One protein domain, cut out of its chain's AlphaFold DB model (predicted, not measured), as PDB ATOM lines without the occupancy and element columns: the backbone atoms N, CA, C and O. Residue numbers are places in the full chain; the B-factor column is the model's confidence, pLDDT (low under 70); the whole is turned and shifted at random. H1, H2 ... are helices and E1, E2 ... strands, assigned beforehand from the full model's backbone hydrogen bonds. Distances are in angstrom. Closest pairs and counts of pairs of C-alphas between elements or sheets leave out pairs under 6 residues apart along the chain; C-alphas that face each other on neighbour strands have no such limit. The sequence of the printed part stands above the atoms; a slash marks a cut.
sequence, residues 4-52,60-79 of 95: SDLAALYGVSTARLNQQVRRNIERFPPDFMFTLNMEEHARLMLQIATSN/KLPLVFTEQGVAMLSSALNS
ATOM      1  N   SER A   4     165.672 196.169 216.085       83.75
ATOM      2  CA  SER A   4     164.864 196.066 214.851       83.75
ATOM      3  C   SER A   4     163.581 195.273 215.024       83.75
ATOM      4  O   SER A   4     162.561 195.671 214.461       83.75
ATOM      5  N   ASP A   5     163.630 194.183 215.782       85.94
ATOM      6  CA  ASP A   5     162.483 193.296 215.970       85.94
ATOM      7  C   ASP A   5     161.437 194.008 216.820       85.94
ATOM      8  O   ASP A   5     160.264 194.073 216.461       85.94
ATOM      9  N   LEU A   6     161.889 194.655 217.895       83.56
ATOM     10  CA  LEU A   6     161.034 195.469 218.753       83.56
ATOM     11  C   LEU A   6     160.488 196.687 218.021       83.56
ATOM     12  O   LEU A   6     159.309 197.001 218.145       83.56
ATOM     13  N   ALA A   7     161.303 197.357 217.209       84.31
ATOM     14  CA  ALA A   7     160.820 198.470 216.407       84.31
ATOM     15  C   ALA A   7     159.718 198.027 215.432       84.31
ATOM     16  O   ALA A   7     158.722 198.733 215.273       84.31
ATOM     17  N   ALA A   8     159.857 196.849 214.815       83.62
ATOM     18  CA  ALA A   8     158.819 196.272 213.968       83.62
ATOM     19  C   ALA A   8     157.556 195.911 214.766       83.62
ATOM     20  O   ALA A   8     156.464 196.284 214.338       83.62
ATOM     21  N   LEU A   9     157.708 195.268 215.930       82.75
ATOM     22  CA  LEU A   9     156.613 194.883 216.827       82.75
ATOM     23  C   LEU A   9     155.796 196.098 217.294       82.75
ATOM     24  O   LEU A   9     154.571 196.084 217.244       82.75
ATOM     25  N   TYR A  10     156.474 197.177 217.691       80.88
ATOM     26  CA  TYR A  10     155.836 198.413 218.155       80.88
ATOM     27  C   TYR A  10     155.447 199.376 217.019       80.88
ATOM     28  O   TYR A  10     154.896 200.447 217.278       80.88
ATOM     29  N   GLY A  11     155.730 199.035 215.756       80.81
ATOM     30  CA  GLY A  11     155.418 199.883 214.602       80.81
ATOM     31  C   GLY A  11     156.175 201.219 214.587       80.81
ATOM     32  O   GLY A  11     155.657 202.226 214.098       80.81
ATOM     33  N   VAL A  12     157.394 201.248 215.131       80.75
ATOM     34  CA  VAL A  12     158.268 202.428 215.203       80.75
ATOM     35  C   VAL A  12     159.530 202.261 214.372       80.75
ATOM     36  O   VAL A  12     159.864 201.182 213.897       80.75
ATOM     37  N   SER A  13     160.268 203.355 214.189       83.50
ATOM     38  CA  SER A  13     161.643 203.255 213.699       83.50
ATOM     39  C   SER A  13     162.579 202.819 214.827       83.50
ATOM     40  O   SER A  13     162.402 203.215 215.981       83.50
ATOM     41  N   THR A  14     163.628 202.073 214.478       84.38
ATOM     42  CA  THR A  14     164.715 201.692 215.400       84.38
ATOM     43  C   THR A  14     165.359 202.907 216.060       84.38
ATOM     44  O   THR A  14     165.624 202.904 217.255       84.38
ATOM     45  N   ALA A  15     165.534 203.997 215.307       83.06
ATOM     46  CA  ALA A  15     166.050 205.255 215.836       83.06
ATOM     47  C   ALA A  15     165.166 205.828 216.957       83.06
ATOM     48  O   ALA A  15     165.685 206.243 217.993       83.06
ATOM     49  N   ARG A  16     163.839 205.824 216.769       82.62
ATOM     50  CA  ARG A  16     162.889 206.313 217.776       82.62
ATOM     51  C   ARG A  16     162.869 205.414 219.008       82.62
ATOM     52  O   ARG A  16     162.899 205.938 220.116       82.62
ATOM     53  N   LEU A  17     162.879 204.095 218.812       84.12
ATOM     54  CA  LEU A  17     162.973 203.125 219.903       84.12
ATOM     55  C   LEU A  17     164.227 203.387 220.751       84.12
ATOM     56  O   LEU A  17     164.129 203.636 221.949       84.12
ATOM     57  N   ASN A  18     165.393 203.459 220.106       85.19
ATOM     58  CA  ASN A  18     166.672 203.687 220.780       85.19
ATOM     59  C   ASN A  18     166.719 205.050 221.488       85.19
ATOM     60  O   ASN A  18     167.320 205.179 222.553       85.19
ATOM     61  N   GLN A  19     166.064 206.075 220.938       85.62
ATOM     62  CA  GLN A  19     165.926 207.370 221.604       85.62
ATOM     63  C   GLN A  19     165.082 207.276 222.883       85.62
ATOM     64  O   GLN A  19     165.430 207.896 223.885       85.62
ATOM     65  N   GLN A  20     163.982 206.519 222.871       81.38
ATOM     66  CA  GLN A  20     163.132 206.346 224.052       81.38
ATOM     67  C   GLN A  20     163.818 205.542 225.147       81.38
ATOM     68  O   GLN A  20     163.709 205.908 226.315       81.38
ATOM     69  N   VAL A  21     164.565 204.511 224.762       81.81
ATOM     70  CA  VAL A  21     165.407 203.736 225.675       81.81
ATOM     71  C   VAL A  21     166.431 204.646 226.354       81.81
ATOM     72  O   VAL A  21     166.493 204.699 227.574       81.81
ATOM     73  N   ARG A  22     167.155 205.467 225.580       83.19
ATOM     74  CA  ARG A  22     168.132 206.430 226.123       83.19
ATOM     75  C   ARG A  22     167.512 207.469 227.058       83.19
ATOM     76  O   ARG A  22     168.139 207.844 228.038       83.19
ATOM     77  N   ARG A  23     166.296 207.942 226.766       82.25
ATOM     78  CA  ARG A  23     165.574 208.904 227.622       82.25
ATOM     79  C   ARG A  23     165.113 208.308 228.945       82.25
ATOM     80  O   ARG A  23     164.958 209.045 229.904       82.25
ATOM     81  N   ASN A  24     164.865 207.004 228.974       79.00
ATOM     82  CA  ASN A  24     164.398 206.297 230.158       79.00
ATOM     83  C   ASN A  24     165.490 205.409 230.752       79.00
ATOM     84  O   ASN A  24     165.154 204.489 231.482       79.00
ATOM     85  N   ILE A  25     166.769 205.656 230.440       79.69
ATOM     86  CA  ILE A  25     167.871 204.756 230.806       79.69
ATOM     87  C   ILE A  25     167.934 204.496 232.316       79.69
ATOM     88  O   ILE A  25     168.217 203.382 232.725       79.69
ATOM     89  N   GLU A  26     167.548 205.475 233.140       79.50
ATOM     90  CA  GLU A  26     167.446 205.346 234.602       79.50
ATOM     91  C   GLU A  26     166.432 204.282 235.061       79.50
ATOM     92  O   GLU A  26     166.515 203.779 236.176       79.50
ATOM     93  N   ARG A  27     165.470 203.918 234.204       74.44
ATOM     94  CA  ARG A  27     164.468 202.868 234.449       74.44
ATOM     95  C   ARG A  27     164.882 201.506 233.890       74.44
ATOM     96  O   ARG A  27     164.135 200.546 234.061       74.44
ATOM     97  N   PHE A  28     166.021 201.421 233.200       72.06
ATOM     98  CA  PHE A  28     166.544 200.186 232.621       72.06
ATOM     99  C   PHE A  28     167.809 199.768 233.368       72.06
ATOM    100  O   PHE A  28     168.855 200.389 233.179       72.06
ATOM    101  N   PRO A  29     167.762 198.701 234.183       75.31
ATOM    102  CA  PRO A  29     168.981 198.143 234.733       75.31
ATOM    103  C   PRO A  29     169.856 197.579 233.593       75.31
ATOM    104  O   PRO A  29     169.325 197.114 232.576       75.31
ATOM    105  N   PRO A  30     171.191 197.621 233.737       74.19
ATOM    106  CA  PRO A  30     172.131 197.239 232.681       74.19
ATOM    107  C   PRO A  30     171.997 195.773 232.237       74.19
ATOM    108  O   PRO A  30     172.323 195.454 231.100       74.19
ATOM    109  N   ASP A  31     171.432 194.901 233.072       81.56
ATOM    110  CA  ASP A  31     171.260 193.475 232.763       81.56
ATOM    111  C   ASP A  31     170.139 193.190 231.745       81.56
ATOM    112  O   ASP A  31     170.003 192.078 231.236       81.56
ATOM    113  N   PHE A  32     169.308 194.189 231.428       82.19
ATOM    114  CA  PHE A  32     168.112 194.013 230.596       82.19
ATOM    115  C   PHE A  32     168.327 194.400 229.132       82.19
ATOM    116  O   PHE A  32     167.510 194.060 228.266       82.19
ATOM    117  N   MET A  33     169.418 195.108 228.841       85.62
ATOM    118  CA  MET A  33     169.813 195.436 227.480       85.62
ATOM    119  C   MET A  33     171.323 195.606 227.361       85.62
ATOM    120  O   MET A  33     171.971 196.159 228.241       85.62
ATOM    121  N   PHE A  34     171.873 195.235 226.214       85.81
ATOM    122  CA  PHE A  34     173.280 195.470 225.911       85.81
ATOM    123  C   PHE A  34     173.472 195.770 224.427       85.81
ATOM    124  O   PHE A  34     172.596 195.530 223.596       85.81
ATOM    125  N   THR A  35     174.614 196.364 224.091       85.56
ATOM    126  CA  THR A  35     175.000 196.605 222.696       85.56
ATOM    127  C   THR A  35     175.954 195.499 222.274       85.56
ATOM    128  O   THR A  35     176.907 195.233 223.000       85.56
ATOM    129  N   LEU A  36     175.712 194.872 221.119       82.81
ATOM    130  CA  LEU A  36     176.658 193.893 220.574       82.81
ATOM    131  C   LEU A  36     177.990 194.562 220.265       82.81
ATOM    132  O   LEU A  36     178.006 195.682 219.752       82.81
ATOM    133  N   ASN A  37     179.094 193.859 220.492       84.00
ATOM    134  CA  ASN A  37     180.380 194.284 219.953       84.00
ATOM    135  C   ASN A  37     180.470 193.988 218.437       84.00
ATOM    136  O   ASN A  37     179.602 193.336 217.851       84.00
ATOM    137  N   MET A  38     181.509 194.502 217.770       80.12
ATOM    138  CA  MET A  38     181.661 194.335 216.317       80.12
ATOM    139  C   MET A  38     181.777 192.864 215.893       80.12
ATOM    140  O   MET A  38     181.227 192.489 214.858       80.12
ATOM    141  N   GLU A  39     182.441 192.030 216.690       81.69
ATOM    142  CA  GLU A  39     182.640 190.608 216.391       81.69
ATOM    143  C   GLU A  39     181.362 189.785 216.578       81.69
ATOM    144  O   GLU A  39     181.043 188.925 215.760       81.69
ATOM    145  N   GLU A  40     180.612 190.039 217.648       81.69
ATOM    146  CA  GLU A  40     179.304 189.442 217.920       81.69
ATOM    147  C   GLU A  40     178.298 189.853 216.855       81.69
ATOM    148  O   GLU A  40     177.555 189.019 216.349       81.69
ATOM    149  N   HIS A  41     178.307 191.129 216.465       80.81
ATOM    150  CA  HIS A  41     177.471 191.622 215.385       80.81
ATOM    151  C   HIS A  41     177.825 190.962 214.049       80.81
ATOM    152  O   HIS A  41     176.923 190.542 213.330       80.81
ATOM    153  N   ALA A  42     179.114 190.819 213.724       77.88
ATOM    154  CA  ALA A  42     179.553 190.135 212.509       77.88
ATOM    155  C   ALA A  42     179.129 188.656 212.503       77.88
ATOM    156  O   ALA A  42     178.594 188.179 211.502       77.88
ATOM    157  N   ARG A  43     179.291 187.952 213.632       80.25
ATOM    158  CA  ARG A  43     178.817 186.569 213.806       80.25
ATOM    159  C   ARG A  43     177.302 186.459 213.651       80.25
ATOM    160  O   ARG A  43     176.822 185.589 212.927       80.25
ATOM    161  N   LEU A  44     176.553 187.370 214.263       76.12
ATOM    162  CA  LEU A  44     175.096 187.413 214.184       76.12
ATOM    163  C   LEU A  44     174.607 187.732 212.760       76.12
ATOM    164  O   LEU A  44     173.673 187.099 212.280       76.12
ATOM    165  N   MET A  45     175.261 188.653 212.046       70.69
ATOM    166  CA  MET A  45     174.962 188.938 210.637       70.69
ATOM    167  C   MET A  45     175.231 187.736 209.730       70.69
ATOM    168  O   MET A  45     174.422 187.459 208.843       70.69
ATOM    169  N   LEU A  46     176.344 187.029 209.953       71.88
ATOM    170  CA  LEU A  46     176.698 185.821 209.207       71.88
ATOM    171  C   LEU A  46     175.658 184.715 209.425       71.88
ATOM    172  O   LEU A  46     175.246 184.061 208.473       71.88
ATOM    173  N   GLN A  47     175.195 184.552 210.666       69.44
ATOM    174  CA  GLN A  47     174.205 183.542 211.032       69.44
ATOM    175  C   GLN A  47     172.793 183.875 210.526       69.44
ATOM    176  O   GLN A  47     172.069 182.981 210.100       69.44
ATOM    177  N   ILE A  48     172.393 185.148 210.564       65.94
ATOM    178  CA  ILE A  48     171.038 185.594 210.187       65.94
ATOM    179  C   ILE A  48     170.980 186.012 208.700       65.94
ATOM    180  O   ILE A  48     169.948 186.484 208.225       65.94
ATOM    181  N   ALA A  49     172.077 185.851 207.945       58.06
ATOM    182  CA  ALA A  49     172.205 186.203 206.524       58.06
ATOM    183  C   ALA A  49     171.596 187.581 206.176       58.06
ATOM    184  O   ALA A  49     171.030 187.790 205.101       58.06
ATOM    185  N   THR A  50     171.655 188.535 207.112       56.00
ATOM    186  CA  THR A  50     170.993 189.834 206.952       56.00
ATOM    187  C   THR A  50     171.842 190.686 206.013       56.00
ATOM    188  O   THR A  50     173.016 190.942 206.270       56.00
ATOM    189  N   SER A  51     171.262 191.058 204.875       43.81
ATOM    190  CA  SER A  51     171.983 191.423 203.657       43.81
ATOM    191  C   SER A  51     172.867 192.687 203.717       43.81
ATOM    192  O   SER A  51     172.524 193.713 204.300       43.81
ATOM    193  N   ASN A  52     173.995 192.576 202.999       49.38
ATOM    194  CA  ASN A  52     174.885 193.590 202.413       49.38
ATOM    195  C   ASN A  52     175.455 194.718 203.300       49.38
ATOM    196  O   ASN A  52     174.960 195.844 203.343       49.38
ATOM    197  N   LYS A  60     175.104 201.752 213.168       69.50
ATOM    198  CA  LYS A  60     175.239 201.595 214.618       69.50
ATOM    199  C   LYS A  60     175.009 200.136 214.974       69.50
ATOM    200  O   LYS A  60     174.106 199.515 214.407       69.50
ATOM    201  N   LEU A  61     175.803 199.642 215.921       81.12
ATOM    202  CA  LEU A  61     175.634 198.316 216.502       81.12
ATOM    203  C   LEU A  61     174.224 198.209 217.105       81.12
ATOM    204  O   LEU A  61     173.753 199.176 217.720       81.12
ATOM    205  N   PRO A  62     173.514 197.096 216.869       82.12
ATOM    206  CA  PRO A  62     172.166 196.917 217.375       82.12
ATOM    207  C   PRO A  62     172.180 196.757 218.896       82.12
ATOM    208  O   PRO A  62     173.102 196.180 219.478       82.12
ATOM    209  N   LEU A  63     171.115 197.252 219.521       86.94
ATOM    210  CA  LEU A  63     170.794 196.931 220.905       86.94
ATOM    211  C   LEU A  63     170.061 195.593 220.960       86.94
ATOM    212  O   LEU A  63     169.165 195.327 220.154       86.94
ATOM    213  N   VAL A  64     170.435 194.778 221.936       88.00
ATOM    214  CA  VAL A  64     169.804 193.501 222.254       88.00
ATOM    215  C   VAL A  64     169.090 193.644 223.584       88.00
ATOM    216  O   VAL A  64     169.640 194.196 224.534       88.00
ATOM    217  N   PHE A  65     167.868 193.133 223.640       87.88
ATOM    218  CA  PHE A  65     167.014 193.159 224.820       87.88
ATOM    219  C   PHE A  65     166.692 191.739 225.271       87.88
ATOM    220  O   PHE A  65     166.390 190.872 224.435       87.88
ATOM    221  N   THR A  66     166.721 191.525 226.583       89.25
ATOM    222  CA  THR A  66     166.189 190.316 227.225       89.25
ATOM    223  C   THR A  66     164.660 190.348 227.226       89.25
ATOM    224  O   THR A  66     164.060 191.399 226.996       89.25
ATOM    225  N   GLU A  67     164.000 189.219 227.489       85.56
ATOM    226  CA  GLU A  67     162.529 189.153 227.555       85.56
ATOM    227  C   GLU A  67     161.957 190.125 228.594       85.56
ATOM    228  O   GLU A  67     161.004 190.861 228.335       85.56
ATOM    229  N   GLN A  68     162.603 190.197 229.755       84.25
ATOM    230  CA  GLN A  68     162.236 191.124 230.812       84.25
ATOM    231  C   GLN A  68     162.498 192.577 230.381       84.25
ATOM    232  O   GLN A  68     161.697 193.467 230.671       84.25
ATOM    233  N   GLY A  69     163.568 192.821 229.614       85.12
ATOM    234  CA  GLY A  69     163.862 194.122 229.015       85.12
ATOM    235  C   GLY A  69     162.755 194.601 228.081       85.12
ATOM    236  O   GLY A  69     162.360 195.766 228.132       85.12
ATOM    237  N   VAL A  70     162.193 193.689 227.285       84.00
ATOM    238  CA  VAL A  70     161.037 193.956 226.417       84.00
ATOM    239  C   VAL A  70     159.792 194.312 227.232       84.00
ATOM    240  O   VAL A  70     159.099 195.276 226.901       84.00
ATOM    241  N   ALA A  71     159.525 193.589 228.323       83.75
ATOM    242  CA  ALA A  71     158.384 193.870 229.195       83.75
ATOM    243  C   ALA A  71     158.464 195.278 229.818       83.75
ATOM    244  O   ALA A  71     157.482 196.026 229.807       83.75
ATOM    245  N   MET A  72     159.649 195.691 230.280       81.31
ATOM    246  CA  MET A  72     159.872 197.052 230.785       81.31
ATOM    247  C   MET A  72     159.722 198.111 229.688       81.31
ATOM    248  O   MET A  72     159.151 199.176 229.930       81.31
ATOM    249  N   LEU A  73     160.179 197.809 228.470       78.88
ATOM    250  CA  LEU A  73     159.991 198.664 227.297       78.88
ATOM    251  C   LEU A  73     158.507 198.896 227.012       78.88
ATOM    252  O   LEU A  73     158.107 200.039 226.813       78.88
ATOM    253  N   SER A  74     157.676 197.857 227.091       77.56
ATOM    254  CA  SER A  74     156.219 197.980 226.964       77.56
ATOM    255  C   SER A  74     155.634 198.965 227.987       77.56
ATOM    256  O   SER A  74     154.855 199.850 227.633       77.56
ATOM    257  N   SER A  75     156.071 198.884 229.246       74.00
ATOM    258  CA  SER A  75     155.641 199.804 230.310       74.00
ATOM    259  C   SER A  75     156.100 201.250 230.058       74.00
ATOM    260  O   SER A  75     155.299 202.188 230.114       74.00
ATOM    261  N   ALA A  76     157.373 201.442 229.695       70.38
ATOM    262  CA  ALA A  76     157.939 202.758 229.399       70.38
ATOM    263  C   ALA A  76     157.302 203.416 228.161       70.38
ATOM    264  O   ALA A  76     157.124 204.634 228.135       70.38
ATOM    265  N   LEU A  77     156.934 202.625 227.148       68.81
ATOM    266  CA  LEU A  77     156.283 203.099 225.923       68.81
ATOM    267  C   LEU A  77     154.785 203.393 226.103       68.81
ATOM    268  O   LEU A  77     154.260 204.263 225.408       68.81
ATOM    269  N   ASN A  78     154.106 202.718 227.036       64.75
ATOM    270  CA  ASN A  78     152.678 202.919 227.329       64.75
ATOM    271  C   ASN A  78     152.403 204.088 228.297       64.75
ATOM    272  O   ASN A  78     151.266 204.542 228.437       64.75
ATOM    273  N   SER A  79     153.434 204.625 228.948       52.56
ATOM    274  CA  SER A  79     153.339 205.742 229.889       52.56
ATOM    275  C   SER A  79     153.196 207.102 229.165       52.56
ATOM    276  O   SER A  79     154.159 207.839 228.963       52.56
TER     277      SER A  79
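This is residues 4 to 52 and 60 to 79 of the 95 residues of the protein "ORF6N domain-containing protein" of Elusimicrobia bacterium RBG_16_66_12 (UniProt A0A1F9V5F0). What does the model look like? A short two-stranded ribbon, E1 and E2, lies in the middle, with H1, H2 and H4 loosely grouped towards one end and H3 off on its own at the other, where residues 45 to 52 stick out. What is it made of? The printed part has 69 residues, with four named helices and two named strands in the order H1, H2, E1, H3, E2, H4; the strands are antiparallel and the class is mostly helix. How large is it? It is compact, with a radius of gyration of the C-alphas of 12.6 A, and spans 37 by 25 by 19 A.

Where are the strands? E1 is residues 33 to 35, beginning at C-alpha 33 (169.813, 195.436, 227.480), and E2 is residues 63 to 65. Where are the helices? H4, residues 67 to 78, is 16.9 A long from first to last C-alpha and ends at C-alpha 78 (152.678, 202.919, 227.329). H3, residues 38 to 48, measures 15.1 A and H2, residues 14 to 23, 14.2 A. H1 is residues 4 to 9.

How do the strands pair? E1 and E2 are antiparallel at 154 degrees, with N 34 and O 64 within hydrogen-bond range at 3.0 A. What of the helices? H1 and H2 touch, about perpendicular at 89 degrees, the closest C-alphas being those of Ala 7 and Thr 14, 5.2 A. H2 and H4 are close but not clearly touching, with C-alphas Val 21 and Leu 73 closest at 7.6 A; H3 is apart from H1, H2 and H4. Are their backbones whole? Every O i to N i+4 pair is within hydrogen-bond range in H1, H2, H3 and H4.

How far does it reach? The two C-alphas farthest apart, those of Leu 46 and Ser 79, are 37.0 A apart. Is anything missing? Residues 53 to 59 are cut out, and C-alphas 52 and 60 are 14.6 A apart; of the links printed whole, none is long. Where is confidence low? The pLDDT is under 70 at residues 47 to 52, 60 and 77 to 79.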